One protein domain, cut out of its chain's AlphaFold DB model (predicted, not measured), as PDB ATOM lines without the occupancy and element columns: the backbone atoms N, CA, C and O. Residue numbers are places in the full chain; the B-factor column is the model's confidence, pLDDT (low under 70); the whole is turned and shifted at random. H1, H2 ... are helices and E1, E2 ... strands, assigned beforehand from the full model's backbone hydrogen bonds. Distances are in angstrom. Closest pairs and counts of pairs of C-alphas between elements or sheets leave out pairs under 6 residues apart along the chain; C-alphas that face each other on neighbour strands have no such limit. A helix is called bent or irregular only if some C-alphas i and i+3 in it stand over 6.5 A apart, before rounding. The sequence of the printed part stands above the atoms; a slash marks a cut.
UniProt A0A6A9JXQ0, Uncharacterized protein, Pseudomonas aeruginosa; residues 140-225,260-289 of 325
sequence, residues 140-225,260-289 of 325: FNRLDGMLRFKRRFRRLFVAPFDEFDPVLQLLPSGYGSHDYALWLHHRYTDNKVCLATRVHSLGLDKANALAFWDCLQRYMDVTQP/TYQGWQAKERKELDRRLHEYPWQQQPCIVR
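AT A GLANCE: This is residues 140 to 225 and 260 to 289 of the 325 residues of an uncharacterized protein of Pseudomonas aeruginosa (UniProt A0A6A9JXQ0). A long twisted hairpin, E3 and E4, with the short strand E5 beside E4, makes a small sheet, and helix H1 packs over E4. A second hairpin, E1 and E2, stands beside E5, while helix H2 makes a corner with the first turns of H1 and sticks out with residues 265 to 271; the last residues, 279 to 289, fold back beside H1. The 116 printed residues include five named strands and then two named helices, in the order E1 E2 E3 E4 E5 H1 H2. The sheets, E3 - E4 - E5 and E1 - E2, are antiparallel, and the class is mixed, helices and strands. The whole is only just compact, close to loose, with a radius of gyration of the C-alphas of 15.9 A and spans of 44 by 40 by 30 A.

HOW THE PARTS SIT: E1, residues 146 to 150, and E2, residues 156 to 160, form an antiparallel hairpin, with N 147 and O 159 at 2.8 A, within hydrogen-bond range. Residues 140 to 141 pair with residues 146 to 147 of E1, antiparallel. E3, residues 164 to 172, meets E2 only through their link. E3, E4, residues 178 to 186, and E5, residues 192 to 194, are a meander, each strand the antiparallel neighbour of the one before. N 171 and O 179 are 2.7 A apart, and N 184 and O 193 are 2.9 A apart, both within hydrogen-bond range. The closest C-alphas of E1 and E5, those of Phe 149 and Val 193, are 7.5 A apart. E2 and E4 are only just apart, their closest C-alphas at 8.2 A. H1, residues 206 to 220, is on the sheet E3 E4 E5, two layers with the helix on one face, at a height over the sheet of 7.2 A. It lies over E4, only just along the strands, at 29.7 degrees on the local plane; the closest C-alphas, those of Tyr 180 and Lys 206, are 6.2 A apart. H2, residues 261 to 278, touches H1 with residues 276 to 277 alone, about perpendicular at 85 degrees; the closest C-alphas, those of Ala 207 and Leu 276, are 5.7 A apart. H2 is not on the sheet. In H1 every O i to N i+4 pair is within hydrogen-bond range, in H2 11 of 14.

IN THESE COORDINATES: E1 begins at C-alpha 146, (146.889, 75.262, 90.515). E1 and E2 are short strands, and so is E5. E3 measures 24.4 A from first to last C-alpha and E4 25.3 A. H1 measures 21.3 A and begins at C-alpha 206, (153.869, 99.574, 96.783). H2 measures 24.3 A and ends at C-alpha 278, (159.392, 99.543, 107.642). H2 is irregular, with C-alphas 266 and 269 7.0 A apart, and has a kink of 45 degrees near residue 268.

THE WHOLE: The two C-alphas farthest apart, those of Tyr 188 and Gln 262, are 46.0 A apart. Residues 226 to 259 are not printed, and C-alphas 225 and 260 are 24.8 A apart across the cut. Of the links that are printed whole, E5 to H1, with 11 residues, is long and the others are tight. The mean pLDDT of the printed part is 86.6, and residues 201 to 203 are under 70.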
ATOM      1  N   PHE A 140     142.391  80.373  92.846       92.94
ATOM      2  CA  PHE A 140     143.622  79.815  93.391       92.94
ATOM      3  C   PHE A 140     143.250  78.573  94.198       92.94
ATOM      4  O   PHE A 140     142.491  78.668  95.171       92.94
ATOM      5  N   ASN A 141     143.739  77.400  93.796       93.06
ATOM      6  CA  ASN A 141     143.529  76.174  94.555       93.06
ATOM      7  C   ASN A 141     144.794  75.803  95.327       93.06
ATOM      8  O   ASN A 141     145.734  75.259  94.757       93.06
ATOM      9  N   ARG A 142     144.762  76.038  96.641       91.25
ATOM     10  CA  ARG A 142     145.848  75.700  97.567       91.25
ATOM     11  C   ARG A 142     146.168  74.202  97.603       91.25
ATOM     12  O   ARG A 142     147.319  73.847  97.773       91.25
ATOM     13  N   LEU A 143     145.173  73.321  97.446       88.50
ATOM     14  CA  LEU A 143     145.401  71.867  97.548       88.50
ATOM     15  C   LEU A 143     146.105  71.296  96.318       88.50
ATOM     16  O   LEU A 143     146.981  70.453  96.455       88.50
ATOM     17  N   ASP A 144     145.720  71.764  95.132       88.56
ATOM     18  CA  ASP A 144     146.280  71.257  93.877       88.56
ATOM     19  C   ASP A 144     147.521  72.062  93.445       88.56
ATOM     20  O   ASP A 144     148.177  71.694  92.479       88.56
ATOM     21  N   GLY A 145     147.798  73.210  94.082       90.56
ATOM     22  CA  GLY A 145     148.833  74.164  93.658       90.56
ATOM     23  C   GLY A 145     148.516  74.893  92.343       90.56
ATOM     24  O   GLY A 145     149.379  75.552  91.769       90.56
ATOM     25  N   MET A 146     147.281  74.782  91.844       91.62
ATOM     26  CA  MET A 146     146.889  75.262  90.515       91.62
ATOM     27  C   MET A 146     146.260  76.652  90.566       91.62
ATOM     28  O   MET A 146     145.375  76.927  91.385       91.62
ATOM     29  N   LEU A 147     146.637  77.487  89.603       93.50
ATOM     30  CA  LEU A 147     145.955  78.726  89.269       93.50
ATOM     31  C   LEU A 147     145.043  78.494  88.063       93.50
ATOM     32  O   LEU A 147     145.482  78.133  86.969       93.50
ATOM     33  N   ARG A 148     143.746  78.723  88.270       93.12
ATOM     34  CA  ARG A 148     142.720  78.649  87.232       93.12
ATOM     35  C   ARG A 148     142.224  80.055  86.948       93.12
ATOM     36  O   ARG A 148     141.844  80.764  87.875       93.12
ATOM     37  N   PHE A 149     142.189  80.479  85.691       91.50
ATOM     38  CA  PHE A 149     141.515  81.726  85.332       91.50
ATOM     39  C   PHE A 149     140.931  81.702  83.930       91.50
ATOM     40  O   PHE A 149     141.467  81.105  82.998       91.50
ATOM     41  N   LYS A 150     139.807  82.400  83.767       87.50
ATOM     42  CA  LYS A 150     139.141  82.552  82.477       87.50
ATOM     43  C   LYS A 150     139.397  83.938  81.897       87.50
ATOM     44  O   LYS A 150     139.152  84.967  82.532       87.50
ATOM     45  N   ARG A 151     139.845  83.982  80.640       81.62
ATOM     46  CA  ARG A 151     139.888  85.220  79.846       81.62
ATOM     47  C   ARG A 151     138.585  85.377  79.062       81.62
ATOM     48  O   ARG A 151     137.915  84.401  78.723       81.62
ATOM     49  N   ARG A 152     138.211  86.626  78.769       77.94
ATOM     50  CA  ARG A 152     137.043  86.938  77.934       77.94
ATOM     51  C   ARG A 152     137.136  86.157  76.616       77.94
ATOM     52  O   ARG A 152     138.166  86.217  75.955       77.94
ATOM     53  N   PHE A 153     136.071  85.427  76.282       76.31
ATOM     54  CA  PHE A 153     135.956  84.596  75.074       76.31
ATOM     55  C   PHE A 153     137.008  83.482  74.906       76.31
ATOM     56  O   PHE A 153     137.111  82.915  73.825       76.31
ATOM     57  N   ARG A 154     137.764  83.123  75.951       82.94
ATOM     58  CA  ARG A 154     138.671  81.965  75.925       82.94
ATOM     59  C   ARG A 154     138.198  80.867  76.878       82.94
ATOM     60  O   ARG A 154     137.369  81.101  77.767       82.94
ATOM     61  N   ARG A 155     138.722  79.658  76.665       86.44
ATOM     62  CA  ARG A 155     138.562  78.529  77.591       86.44
ATOM     63  C   ARG A 155     139.267  78.833  78.920       86.44
ATOM     64  O   ARG A 155     140.045  79.783  79.014       86.44
ATOM     65  N   LEU A 156     138.916  78.074  79.954       89.56
ATOM     66  CA  LEU A 156     139.563  78.170  81.260       89.56
ATOM     67  C   LEU A 156     141.037  77.786  81.101       89.56
ATOM     68  O   LEU A 156     141.317  76.723  80.555       89.56
ATOM     69  N   PHE A 157     141.942  78.653  81.546       90.75
ATOM     70  CA  PHE A 157     143.368  78.365  81.600       90.75
ATOM     71  C   PHE A 157     143.709  77.836  82.990       90.75
ATOM     72  O   PHE A 157     143.294  78.421  83.992       90.75
ATOM     73  N   VAL A 158     144.430  76.724  83.035       92.56
ATOM     74  CA  VAL A 158     144.835  76.002  84.239       92.56
ATOM     75  C   VAL A 158     146.325  75.734  84.124       92.56
ATOM     76  O   VAL A 158     146.748  75.070  83.179       92.56
ATOM     77  N   ALA A 159     147.100  76.244  85.070       91.81
ATOM     78  CA  ALA A 159     148.522  75.956  85.177       91.81
ATOM     79  C   ALA A 159     148.956  75.999  86.654       91.81
ATOM     80  O   ALA A 159     148.301  76.674  87.460       91.81
ATOM     81  N   PRO A 160     150.024  75.284  87.030       91.56
ATOM     82  CA  PRO A 160     150.654  75.397  88.342       91.56
ATOM     83  C   PRO A 160     151.022  76.840  88.687       91.56
ATOM     84  O   PRO A 160     151.476  77.597  87.833       91.56
ATOM     85  N   PHE A 161     150.844  77.234  89.946       91.75
ATOM     86  CA  PHE A 161     151.157  78.592  90.398       91.75
ATOM     87  C   PHE A 161     152.650  78.933  90.288       91.75
ATOM     88  O   PHE A 161     152.989  80.075  89.991       91.75
ATOM     89  N   ASP A 162     153.527  77.939  90.428       88.94
ATOM     90  CA  ASP A 162     154.984  78.102  90.333       88.94
ATOM     91  C   ASP A 162     155.468  78.520  88.929       88.94
ATOM     92  O   ASP A 162     156.604  78.963  88.764       88.94
ATOM     93  N   GLU A 163     154.608  78.402  87.910       89.56
ATOM     94  CA  GLU A 163     154.878  78.816  86.525       89.56
ATOM     95  C   GLU A 163     154.566  80.291  86.260       89.56
ATOM     96  O   GLU A 163     154.766  80.775  85.139       89.56
ATOM     97  N   PHE A 164     154.048  81.006  87.260       91.38
ATOM     98  CA  PHE A 164     153.655  82.396  87.121       91.38
ATOM     99  C   PHE A 164     154.664  83.340  87.757       91.38
ATOM    100  O   PHE A 164     154.903  83.298  88.961       91.38
ATOM    101  N   ASP A 165     155.160  84.274  86.955       91.12
ATOM    102  CA  ASP A 165     156.022  85.341  87.430       91.12
ATOM    103  C   ASP A 165     155.195  86.564  87.850       91.12
ATOM    104  O   ASP A 165     154.364  87.057  87.068       91.12
ATOM    105  N   PRO A 166     155.402  87.074  89.078       91.31
ATOM    106  CA  PRO A 166     154.771  88.296  89.541       91.31
ATOM    107  C   PRO A 166     155.436  89.518  88.901       91.31
ATOM    108  O   PRO A 166     156.639  89.738  89.020       91.31
ATOM    109  N   VAL A 167     154.634  90.370  88.273       91.44
ATOM    110  CA  VAL A 167     155.061  91.666  87.742       91.44
ATOM    111  C   VAL A 167     154.258  92.756  88.430       91.44
ATOM    112  O   VAL A 167     153.027  92.775  88.377       91.44
ATOM    113  N   LEU A 168     154.963  93.684  89.073       91.38
ATOM    114  CA  LEU A 168     154.356  94.856  89.680       91.38
ATOM    115  C   LEU A 168     154.299  95.986  88.646       91.38
ATOM    116  O   LEU A 168     155.330  96.526  88.254       91.38
ATOM    117  N   GLN A 169     153.096  96.338  88.196       90.75
ATOM    118  CA  GLN A 169     152.887  97.412  87.229       90.75
ATOM    119  C   GLN A 169     152.435  98.693  87.933       90.75
ATOM    120  O   GLN A 169     151.483  98.668  88.712       90.75
ATOM    121  N   LEU A 170     153.079  99.814  87.601       89.25
ATOM    122  CA  LEU A 170     152.634 101.155  87.974       89.25
ATOM    123  C   LEU A 170     151.455 101.580  87.085       89.25
ATOM    124  O   LEU A 170     151.558 101.556  85.857       89.25
ATOM    125  N   LEU A 171     150.350 101.989  87.697       85.81
ATOM    126  CA  LEU A 171     149.200 102.601  87.043       85.81
ATOM    127  C   LEU A 171     149.166 104.091  87.386       85.81
ATOM    128  O   LEU A 171     148.681 104.455  88.460       85.81
ATOM    129  N   PRO A 172     149.674 104.964  86.501       83.56
ATOM    130  CA  PRO A 172     149.548 106.397  86.699       83.56
ATOM    131  C   PRO A 172     148.076 106.803  86.574       83.56
ATOM    132  O   PRO A 172     147.378 106.392  85.643       83.56
ATOM    133  N   SER A 173     147.602 107.618  87.509       80.12
ATOM    134  CA  SER A 173     146.297 108.259  87.418       80.12
ATOM    135  C   SER A 173     146.427 109.610  86.712       80.12
ATOM    136  O   SER A 173     147.456 110.282  86.791       80.12
ATOM    137  N   GLY A 174     145.356 110.046  86.042       75.62
ATOM    138  CA  GLY A 174     145.323 111.351  85.369       75.62
ATOM    139  C   GLY A 174     145.457 112.556  86.313       75.62
ATOM    140  O   GLY A 174     145.676 113.663  85.841       75.62
ATOM    141  N   TYR A 175     145.352 112.349  87.630       78.69
ATOM    142  CA  TYR A 175     145.443 113.396  88.655       78.69
ATOM    143  C   TYR A 175     146.817 113.445  89.345       78.69
ATOM    144  O   TYR A 175     146.957 114.081  90.387       78.69
ATOM    145  N   GLY A 176     147.828 112.754  88.805       76.19
ATOM    146  CA  GLY A 176     149.182 112.726  89.371       76.19
ATOM    147  C   GLY A 176     149.366 111.757  90.545       76.19
ATOM    148  O   GLY A 176     150.450 111.699  91.121       76.19
ATOM    149  N   SER A 177     148.345 110.965  90.892       79.69
ATOM    150  CA  SER A 177     148.518 109.818  91.789       79.69
ATOM    151  C   SER A 177     149.003 108.596  91.009       79.69
ATOM    152  O   SER A 177     148.957 108.562  89.778       79.69
ATOM    153  N   HIS A 178     149.481 107.578  91.714       80.69
ATOM    154  CA  HIS A 178     149.896 106.331  91.096       80.69
ATOM    155  C   HIS A 178     149.493 105.152  91.971       80.69
ATOM    156  O   HIS A 178     149.693 105.169  93.183       80.69
ATOM    157  N   ASP A 179     148.949 104.131  91.326       84.56
ATOM    158  CA  ASP A 179     148.553 102.887  91.966       84.56
ATOM    159  C   ASP A 179     149.465 101.762  91.484       84.56
ATOM    160  O   ASP A 179     150.076 101.852  90.418       84.56
ATOM    161  N   TYR A 180     149.523 100.663  92.227       88.44
ATOM    162  CA  TYR A 180     150.202  99.456  91.784       88.44
ATOM    163  C   TYR A 180     149.198  98.330  91.528       88.44
ATOM    164  O   TYR A 180     148.264  98.103  92.302       88.44
ATOM    165  N   ALA A 181     149.401  97.588  90.439       89.19
ATOM    166  CA  ALA A 181     148.707  96.329  90.192       89.19
ATOM    167  C   ALA A 181     149.696  95.181  90.083       89.19
ATOM    168  O   ALA A 181     150.702  95.267  89.376       89.19
ATOM    169  N   LEU A 182     149.348  94.074  90.732       91.69
ATOM    170  CA  LEU A 182     150.072  92.829  90.589       91.69
ATOM    171  C   LEU A 182     149.518  92.037  89.398       91.69
ATOM    172  O   LEU A 182     148.320  91.729  89.327       91.69
ATOM    173  N   TRP A 183     150.402  91.704  88.468       92.06
ATOM    174  CA  TRP A 183     150.139  90.815  87.345       92.06
ATOM    175  C   TRP A 183     150.865  89.500  87.548       92.06
ATOM    176  O   TRP A 183     152.006  89.485  87.986       92.06
ATOM    177  N   LEU A 184     150.213  88.403  87.186       93.38
ATOM    178  CA  LEU A 184     150.842  87.094  87.097       93.38
ATOM    179  C   LEU A 184     150.976  86.736  85.624       93.38
ATOM    180  O   LEU A 184     149.965  86.615  84.925       93.38
ATOM    181  N   HIS A 185     152.212  86.609  85.158       92.69
ATOM    182  CA  HIS A 185     152.550  86.226  83.795       92.69
ATOM    183  C   HIS A 185     152.934  84.756  83.766       92.69
ATOM    184  O   HIS A 185     153.832  84.343  84.485       92.69
ATOM    185  N   HIS A 186     152.269  83.965  82.934       91.81
ATOM    186  CA  HIS A 186     152.694  82.594  82.705       91.81
ATOM    187  C   HIS A 186     154.014  82.597  81.927       91.81
ATOM    188  O   HIS A 186     154.108  83.233  80.882       91.81
ATOM    189  N   ARG A 187     155.023  81.863  82.395       87.50
ATOM    190  CA  ARG A 187     156.362  81.857  81.775       87.50
ATOM    191  C   ARG A 187     156.382  81.390  80.332       87.50
ATOM    192  O   ARG A 187     157.100  81.937  79.503       87.50
ATOM    193  N   TYR A 188     155.618  80.341  80.050       85.81
ATOM    194  CA  TYR A 188     155.729  79.617  78.785       85.81
ATOM    195  C   TYR A 188     154.666  80.013  77.756       85.81
ATOM    196  O   TYR A 188     154.683  79.527  76.633       85.81
ATOM    197  N   THR A 189     153.710  80.872  78.126       85.38
ATOM    198  CA  THR A 189     152.603  81.266  77.241       85.38
ATOM    199  C   THR A 189     152.304  82.749  77.423       85.38
ATOM    200  O   THR A 189     152.524  83.285  78.500       85.38
ATOM    201  N   ASP A 190     151.709  83.419  76.433       85.88
ATOM    202  CA  ASP A 190     151.276  84.830  76.558       85.88
ATOM    203  C   ASP A 190     150.011  85.005  77.442       85.88
ATOM    204  O   ASP A 190     149.192  85.920  77.290       85.88
ATOM    205  N   ASN A 191     149.776  84.076  78.371       89.06
ATOM    206  CA  ASN A 191     148.669  84.166  79.305       89.06
ATOM    207  C   ASN A 191     149.103  84.935  80.550       89.06
ATOM    208  O   ASN A 191     150.076  84.603  81.215       89.06
ATOM    209  N   LYS A 192     148.325  85.960  80.892       91.25
ATOM    210  CA  LYS A 192     148.536  86.775  82.086       91.25
ATOM    211  C   LYS A 192     147.224  87.107  82.771       91.25
ATOM    212  O   LYS A 192     146.187  87.260  82.112       91.25
ATOM    213  N   VAL A 193     147.272  87.261  84.087       90.44
ATOM    214  CA  VAL A 193     146.127  87.662  84.902       90.44
ATOM    215  C   VAL A 193     146.488  88.851  85.784       90.44
ATOM    216  O   VAL A 193     147.467  88.833  86.517       90.44
ATOM    217  N   CYS A 194     145.676  89.903  85.698       89.12
ATOM    218  CA  CYS A 194     145.739  91.042  86.606       89.12
ATOM    219  C   CYS A 194     144.942  90.712  87.869       89.12
ATOM    220  O   CYS A 194     143.764  90.345  87.760       89.12
ATOM    221  N   LEU A 195     145.567  90.838  89.039       87.75
ATOM    222  CA  LEU A 195     144.923  90.574  90.329       87.75
ATOM    223  C   LEU A 195     144.158  91.789  90.865       87.75
ATOM    224  O   LEU A 195     143.203  91.621  91.634       87.75
ATOM    225  N   ALA A 196     144.512  92.992  90.408       82.81
ATOM    226  CA  ALA A 196     143.774  94.206  90.730       82.81
ATOM    227  C   ALA A 196     142.328  94.092  90.236       82.81
ATOM    228  O   ALA A 196     142.064  93.522  89.176       82.81
ATOM    229  N   THR A 197     141.376  94.613  91.014       74.62
ATOM    230  CA  THR A 197     139.910  94.483  90.848       74.62
ATOM    231  C   THR A 197     139.330  93.072  90.964       74.62
ATOM    232  O   THR A 197     138.107  92.938  91.020       74.62
ATOM    233  N   ARG A 198     140.163  92.022  90.998       77.75
ATOM    234  CA  ARG A 198     139.708  90.624  91.099       77.75
ATOM    235  C   ARG A 198     139.906  90.044  92.489       77.75
ATOM    236  O   ARG A 198     139.013  89.378  92.999       77.75
ATOM    237  N   VAL A 199     141.082  90.279  93.063       78.12
ATOM    238  CA  VAL A 199     141.513  89.720  94.353       78.12
ATOM    239  C   VAL A 199     141.818  90.831  95.352       78.12
ATOM    240  O   VAL A 199     141.497  90.697  96.528       78.12
ATOM    241  N   HIS A 200     142.375  91.946  94.875       74.69
ATOM    242  CA  HIS A 200     142.615  93.147  95.669       74.69
ATOM    243  C   HIS A 200     142.007  94.389  95.000       74.69
ATOM    244  O   HIS A 200     141.764  94.410  93.789       74.69
ATOM    245  N   SER A 201     141.748  95.428  95.792       69.56
ATOM    246  CA  SER A 201     141.220  96.709  95.310       69.56
ATOM    247  C   SER A 201     142.213  97.429  94.387       69.56
ATOM    248  O   SER A 201     143.422  97.206  94.470       69.56
ATOM    249  N   LEU A 202     141.704  98.304  93.512       62.34
ATOM    250  CA  LEU A 202     142.535  99.338  92.874       62.34
ATOM    251  C   LEU A 202     143.043 100.307  93.950       62.34
ATOM    252  O   LEU A 202     142.374 100.467  94.974       62.34
ATOM    253  N   GLY A 203     144.200 100.930  93.729       65.62
ATOM    254  CA  GLY A 203     144.788 101.843  94.714       65.62
ATOM    255  C   GLY A 203     145.670 101.190  95.771       65.62
ATOM    256  O   GLY A 203     145.775 101.721  96.872       65.62
ATOM    257  N   LEU A 204     146.273 100.029  95.487       78.56
ATOM    258  CA  LEU A 204     147.303  99.486  96.374       78.56
ATOM    259  C   LEU A 204     148.585 100.310  96.224       78.56
ATOM    260  O   LEU A 204     149.072 100.500  95.108       78.56
ATOM    261  N   ASP A 205     149.135 100.767  97.345       86.69
ATOM    262  CA  ASP A 205     150.494 101.298  97.377       86.69
ATOM    263  C   ASP A 205     151.522 100.168  97.165       86.69
ATOM    264  O   ASP A 205     151.195  98.974  97.122       86.69
ATOM    265  N   LYS A 206     152.795 100.542  97.021       89.31
ATOM    266  CA  LYS A 206     153.869  99.574  96.783       89.31
ATOM    267  C   LYS A 206     154.017  98.583  97.944       89.31
ATOM    268  O   LYS A 206     154.165  97.389  97.698       89.31
ATOM    269  N   ALA A 207     153.980  99.059  99.190       90.50
ATOM    270  CA  ALA A 207     154.198  98.232 100.379       90.50
ATOM    271  C   ALA A 207     153.079  97.195 100.569       90.50
ATOM    272  O   ALA A 207     153.350  96.009 100.746       90.50
ATOM    273  N   ASN A 208     151.820  97.604 100.436       89.25
ATOM    274  CA  ASN A 208     150.655  96.728 100.455       89.25
ATOM    275  C   ASN A 208     150.644  95.771  99.258       89.25
ATOM    276  O   ASN A 208     150.200  94.636  99.413       89.25
ATOM    277  N   ALA A 209     151.142  96.168  98.081       90.19
ATOM    278  CA  ALA A 209     151.281  95.251  96.945       90.19
ATOM    279  C   ALA A 209     152.305  94.139  97.210       90.19
ATOM    280  O   ALA A 209     152.038  92.978  96.894       90.19
ATOM    281  N   LEU A 210     153.433  94.470  97.841       91.00
ATOM    282  CA  LEU A 210     154.433  93.489  98.269       91.00
ATOM    283  C   LEU A 210     153.885  92.583  99.384       91.00
ATOM    284  O   LEU A 210     153.991  91.361  99.295       91.00
ATOM    285  N   ALA A 211     153.189  93.157 100.367       91.00
ATOM    286  CA  ALA A 211     152.518  92.408 101.430       91.00
ATOM    287  C   ALA A 211     151.460  91.440 100.899       91.00
ATOM    288  O   ALA A 211     151.340  90.303 101.358       91.00
ATOM    289  N   PHE A 212     150.682  91.895  99.917       91.25
ATOM    290  CA  PHE A 212     149.682  91.082  99.252       91.25
ATOM    291  C   PHE A 212     150.325  89.924  98.480       91.25
ATOM    292  O   PHE A 212     149.815  88.805  98.552       91.25
ATOM    293  N   TRP A 213     151.452  90.158  97.800       91.25
ATOM    294  CA  TRP A 213     152.211  89.090  97.149       91.25
ATOM    295  C   TRP A 213     152.668  88.027  98.154       91.25
ATOM    296  O   TRP A 213     152.417  86.843  97.940       91.25
ATOM    297  N   ASP A 214     153.236  88.425  99.291       91.12
ATOM    298  CA  ASP A 214     153.621  87.492 100.358       91.12
ATOM    299  C   ASP A 214     152.423  86.727 100.930       91.12
ATOM    300  O   ASP A 214     152.511  85.523 101.176       91.12
ATOM    301  N   CYS A 215     151.272  87.385 101.094       91.56
ATOM    302  CA  CYS A 215     150.049  86.709 101.517       91.56
ATOM    303  C   CYS A 215     149.605  85.666 100.488       91.56
ATOM    304  O   CYS A 215     149.212  84.565 100.868       91.56
ATOM    305  N   LEU A 216     149.682  85.981  99.194       92.56
ATOM    306  CA  LEU A 216     149.323  85.047  98.133       92.56
ATOM    307  C   LEU A 216     150.284  83.852  98.075       92.56
ATOM    308  O   LEU A 216     149.830  82.718  97.942       92.56
ATOM    309  N   GLN A 217     151.586  84.086  98.244       91.19
ATOM    310  CA  GLN A 217     152.580  83.015  98.339       91.19
ATOM    311  C   GLN A 217     152.288  82.091  99.530       91.19
ATOM    312  O   GLN A 217     152.162  80.885  99.340       91.19
ATOM    313  N   ARG A 218     152.072  82.644 100.735       91.38
ATOM    314  CA  ARG A 218     151.698  81.858 101.930       91.38
ATOM    315  C   ARG A 218     150.371  81.126 101.758       91.38
ATOM    316  O   ARG A 218     150.195  80.031 102.279       91.38
ATOM    317  N   TYR A 219     149.427  81.719 101.028       93.38
ATOM    318  CA  TYR A 219     148.164  81.073 100.694       93.38
ATOM    319  C   TYR A 219     148.355  79.856  99.781       93.38
ATOM    320  O   TYR A 219     147.651  78.862  99.956       93.38
ATOM    321  N   MET A 220     149.281  79.908  98.825       93.25
ATOM    322  CA  MET A 220     149.567  78.779  97.933       93.25
ATOM    323  C   MET A 220     150.494  77.738  98.570       93.25
ATOM    324  O   MET A 220     150.405  76.563  98.225       93.25
ATOM    325  N   ASP A 221     151.318  78.138  99.538       91.69
ATOM    326  CA  ASP A 221     152.199  77.241 100.277       91.69
ATOM    327  C   ASP A 221     151.440  76.446 101.351       91.69
ATOM    328  O   ASP A 221     151.050  76.974 102.397       91.69
ATOM    329  N   VAL A 222     151.248  75.148 101.107       90.25
ATOM    330  CA  VAL A 222     150.583  74.223 102.039       90.25
ATOM    331  C   VAL A 222     151.377  73.966 103.321       90.25
ATOM    332  O   VAL A 222     150.799  73.491 104.294       90.25
ATOM    333  N   THR A 223     152.678  74.269 103.342       90.38
ATOM    334  CA  THR A 223     153.548  74.039 104.507       90.38
ATOM    335  C   THR A 223     153.431  75.141 105.559       90.38
ATOM    336  O   THR A 223     153.752  74.922 106.727       90.38
ATOM    337  N   GLN A 224     152.930  76.313 105.165       91.06
ATOM    338  CA  GLN A 224     152.754  77.475 106.031       91.06
ATOM    339  C   GLN A 224     151.285  77.659 106.422       91.06
ATOM    340  O   GLN A 224     150.398  77.296 105.651       91.06
ATOM    341  N   PRO A 225     150.982  78.246 107.593       93.94
ATOM    342  CA  PRO A 225     149.608  78.579 107.951       93.94
ATOM    343  C   PRO A 225     149.021  79.623 106.990       93.94
ATOM    344  O   PRO A 225     149.734  80.458 106.427       93.94
ATOM    345  N   THR A 260     135.452  96.129 114.953       85.69
ATOM    346  CA  THR A 260     134.643  97.222 114.415       85.69
ATOM    347  C   THR A 260     135.441  98.011 113.382       85.69
ATOM    348  O   THR A 260     136.639  98.256 113.540       85.69
ATOM    349  N   TYR A 261     134.764  98.460 112.326       79.50
ATOM    350  CA  TYR A 261     135.389  99.263 111.271       79.50
ATOM    351  C   TYR A 261     136.031 100.550 111.816       79.50
ATOM    352  O   TYR A 261     137.145 100.902 111.433       79.50
ATOM    353  N   GLN A 262     135.351 101.218 112.755       82.00
ATOM    354  CA  GLN A 262     135.840 102.439 113.400       82.00
ATOM    355  C   GLN A 262     137.119 102.188 114.217       82.00
ATOM    356  O   GLN A 262     138.068 102.964 114.115       82.00
ATOM    357  N   GLY A 263     137.176 101.085 114.976       81.38
ATOM    358  CA  GLY A 263     138.357 100.713 115.760       81.38
ATOM    359  C   GLY A 263     139.572 100.393 114.885       81.38
ATOM    360  O   GLY A 263     140.669 100.894 115.143       81.38
ATOM    361  N   TRP A 264     139.359  99.642 113.798       83.06
ATOM    362  CA  TRP A 264     140.405  99.319 112.822       83.06
ATOM    363  C   TRP A 264     140.978 100.581 112.161       83.06
ATOM    364  O   TRP A 264     142.196 100.753 112.093       83.06
ATOM    365  N   GLN A 265     140.115 101.498 111.705       81.00
ATOM    366  CA  GLN A 265     140.556 102.737 111.059       81.00
ATOM    367  C   GLN A 265     141.350 103.659 111.989       81.00
ATOM    368  O   GLN A 265     142.322 104.271 111.546       81.00
ATOM    369  N   ALA A 266     140.933 103.786 113.251       79.75
ATOM    370  CA  ALA A 266     141.493 104.780 114.160       79.75
ATOM    371  C   ALA A 266     142.941 104.477 114.579       79.75
ATOM    372  O   ALA A 266     143.734 105.408 114.736       79.75
ATOM    373  N   LYS A 267     143.290 103.197 114.771       81.69
ATOM    374  CA  LYS A 267     144.588 102.791 115.343       81.69
ATOM    375  C   LYS A 267     145.315 101.748 114.499       81.69
ATOM    376  O   LYS A 267     146.441 101.974 114.069       81.69
ATOM    377  N   GLU A 268     144.666 100.621 114.237       84.44
ATOM    378  CA  GLU A 268     145.331  99.423 113.711       84.44
ATOM    379  C   GLU A 268     145.772  99.582 112.257       84.44
ATOM    380  O   GLU A 268     146.842  99.106 111.889       84.44
ATOM    381  N   ARG A 269     145.003 100.318 111.445       85.81
ATOM    382  CA  ARG A 269     145.379 100.626 110.063       85.81
ATOM    383  C   ARG A 269     146.689 101.409 109.984       85.81
ATOM    384  O   ARG A 269     147.523 101.073 109.157       85.81
ATOM    385  N   LYS A 270     146.859 102.442 110.818       87.88
ATOM    386  CA  LYS A 270     148.066 103.288 110.811       87.88
ATOM    387  C   LYS A 270     149.296 102.507 111.259       87.88
ATOM    388  O   LYS A 270     150.358 102.642 110.671       87.88
ATOM    389  N   GLU A 271     149.129 101.675 112.282       90.75
ATOM    390  CA  GLU A 271     150.211 100.832 112.778       90.75
ATOM    391  C   GLU A 271     150.601  99.749 111.767       90.75
ATOM    392  O   GLU A 271     151.785  99.522 111.534       90.75
ATOM    393  N   LEU A 272     149.620  99.113 111.117       89.00
ATOM    394  CA  LEU A 272     149.891  98.188 110.019       89.00
ATOM    395  C   LEU A 272     150.643  98.901 108.893       89.00
ATOM    396  O   LEU A 272     151.668  98.401 108.453       89.00
ATOM    397  N   ASP A 273     150.164 100.066 108.469       89.38
ATOM    398  CA  ASP A 273     150.780 100.847 107.399       89.38
ATOM    399  C   ASP A 273     152.249 101.171 107.703       89.38
ATOM    400  O   ASP A 273     153.129 100.875 106.896       89.38
ATOM    401  N   ARG A 274     152.535 101.651 108.919       91.88
ATOM    402  CA  ARG A 274     153.900 101.882 109.409       91.88
ATOM    403  C   ARG A 274     154.755 100.614 109.323       91.88
ATOM    404  O   ARG A 274     155.833 100.636 108.734       91.88
ATOM    405  N   ARG A 275     154.252  99.488 109.842       93.31
ATOM    406  CA  ARG A 275     154.961  98.198 109.813       93.31
ATOM    407  C   ARG A 275     155.227  97.701 108.396       93.31
ATOM    408  O   ARG A 275     156.279  97.122 108.159       93.31
ATOM    409  N   LEU A 276     154.291  97.898 107.466       92.12
ATOM    410  CA  LEU A 276     154.470  97.495 106.073       92.12
ATOM    411  C   LEU A 276     155.529  98.349 105.369       92.12
ATOM    412  O   LEU A 276     156.282  97.817 104.562       92.12
ATOM    413  N   HIS A 277     155.618  99.642 105.681       90.56
ATOM    414  CA  HIS A 277     156.644 100.520 105.116       90.56
ATOM    415  C   HIS A 277     158.041 100.259 105.696       90.56
ATOM    416  O   HIS A 277     159.029 100.375 104.977       90.56
ATOM    417  N   GLU A 278     158.127  99.879 106.972       93.38
ATOM    418  CA  GLU A 278     159.392  99.543 107.642       93.38
ATOM    419  C   GLU A 278     159.890  98.124 107.326       93.38
ATOM    420  O   GLU A 278     161.073  97.829 107.504       93.38
ATOM    421  N   TYR A 279     159.007  97.225 106.881       91.56
ATOM    422  CA  TYR A 279     159.375  95.835 106.632       91.56
ATOM    423  C   TYR A 279     160.336  95.714 105.436       91.56
ATOM    424  O   TYR A 279     160.036  96.217 104.347       91.56
ATOM    425  N   PRO A 280     161.472  95.004 105.581       90.44
ATOM    426  CA  PRO A 280     162.407  94.793 104.486       90.44
ATOM    427  C   PRO A 280     161.862  93.717 103.535       90.44
ATOM    428  O   PRO A 280     162.173  92.530 103.649       90.44
ATOM    429  N   TRP A 281     161.012  94.131 102.595       88.88
ATOM    430  CA  TRP A 281     160.440  93.245 101.577       88.88
ATOM    431  C   TRP A 281     161.520  92.577 100.712       88.88
ATOM    432  O   TRP A 281     162.600  93.127 100.506       88.88
ATOM    433  N   GLN A 282     161.187  91.406 100.153       81.06
ATOM    434  CA  GLN A 282     162.008  90.655  99.184       81.06
ATOM    435  C   GLN A 282     163.344  90.097  99.718       81.06
ATOM    436  O   GLN A 282     164.220  89.758  98.931       81.06
ATOM    437  N   GLN A 283     163.500  89.961 101.038       83.75
ATOM    438  CA  GLN A 283     164.698  89.348 101.638       83.75
ATOM    439  C   GLN A 283     164.636  87.814 101.692       83.75
ATOM    440  O   GLN A 283     165.666  87.146 101.638       83.75
ATOM    441  N   GLN A 284     163.438  87.240 101.832       77.81
ATOM    442  CA  GLN A 284     163.252  85.792 101.948       77.81
ATOM    443  C   GLN A 284     163.032  85.134 100.578       77.81
ATOM    444  O   GLN A 284     162.464  85.764  99.681       77.81
ATOM    445  N   PRO A 285     163.451  83.865 100.408       74.50
ATOM    446  CA  PRO A 285     163.219  83.136  99.170       74.50
ATOM    447  C   PRO A 285     161.717  82.982  98.902       74.50
ATOM    448  O   PRO A 285     160.935  82.649  99.792       74.50
ATOM    449  N   CYS A 286     161.326  83.222  97.652       76.81
ATOM    450  CA  CYS A 286     159.963  83.030  97.178       76.81
ATOM    451  C   CYS A 286     159.688  81.552  96.862       76.81
ATOM    452  O   CYS A 286     160.598  80.798  96.507       76.81
ATOM    453  N   ILE A 287     158.418  81.141  96.957       80.38
ATOM    454  CA  ILE A 287     157.994  79.793  96.526       80.38
ATOM    455  C   ILE A 287     158.179  79.616  95.010       80.38
ATOM    456  O   ILE A 287     158.561  78.547  94.536       80.38
ATOM    457  N   VAL A 288     157.984  80.706  94.262       79.44
ATOM    458  CA  VAL A 288     158.133  80.767  92.809       79.44
ATOM    459  C   VAL A 288     159.619  80.759  92.439       79.44
ATOM    460  O   VAL A 288     160.316  81.764  92.541       79.44
ATOM    461  N   ARG A 289     160.125  79.616  91.976       78.44
ATOM    462  CA  ARG A 289     161.539  79.452  91.579       78.44
ATOM    463  C   ARG A 289     161.766  79.916  90.152       78.44
ATOM    464  O   ARG A 289     160.940  79.594  89.316       78.44
TER     465      ARG A 289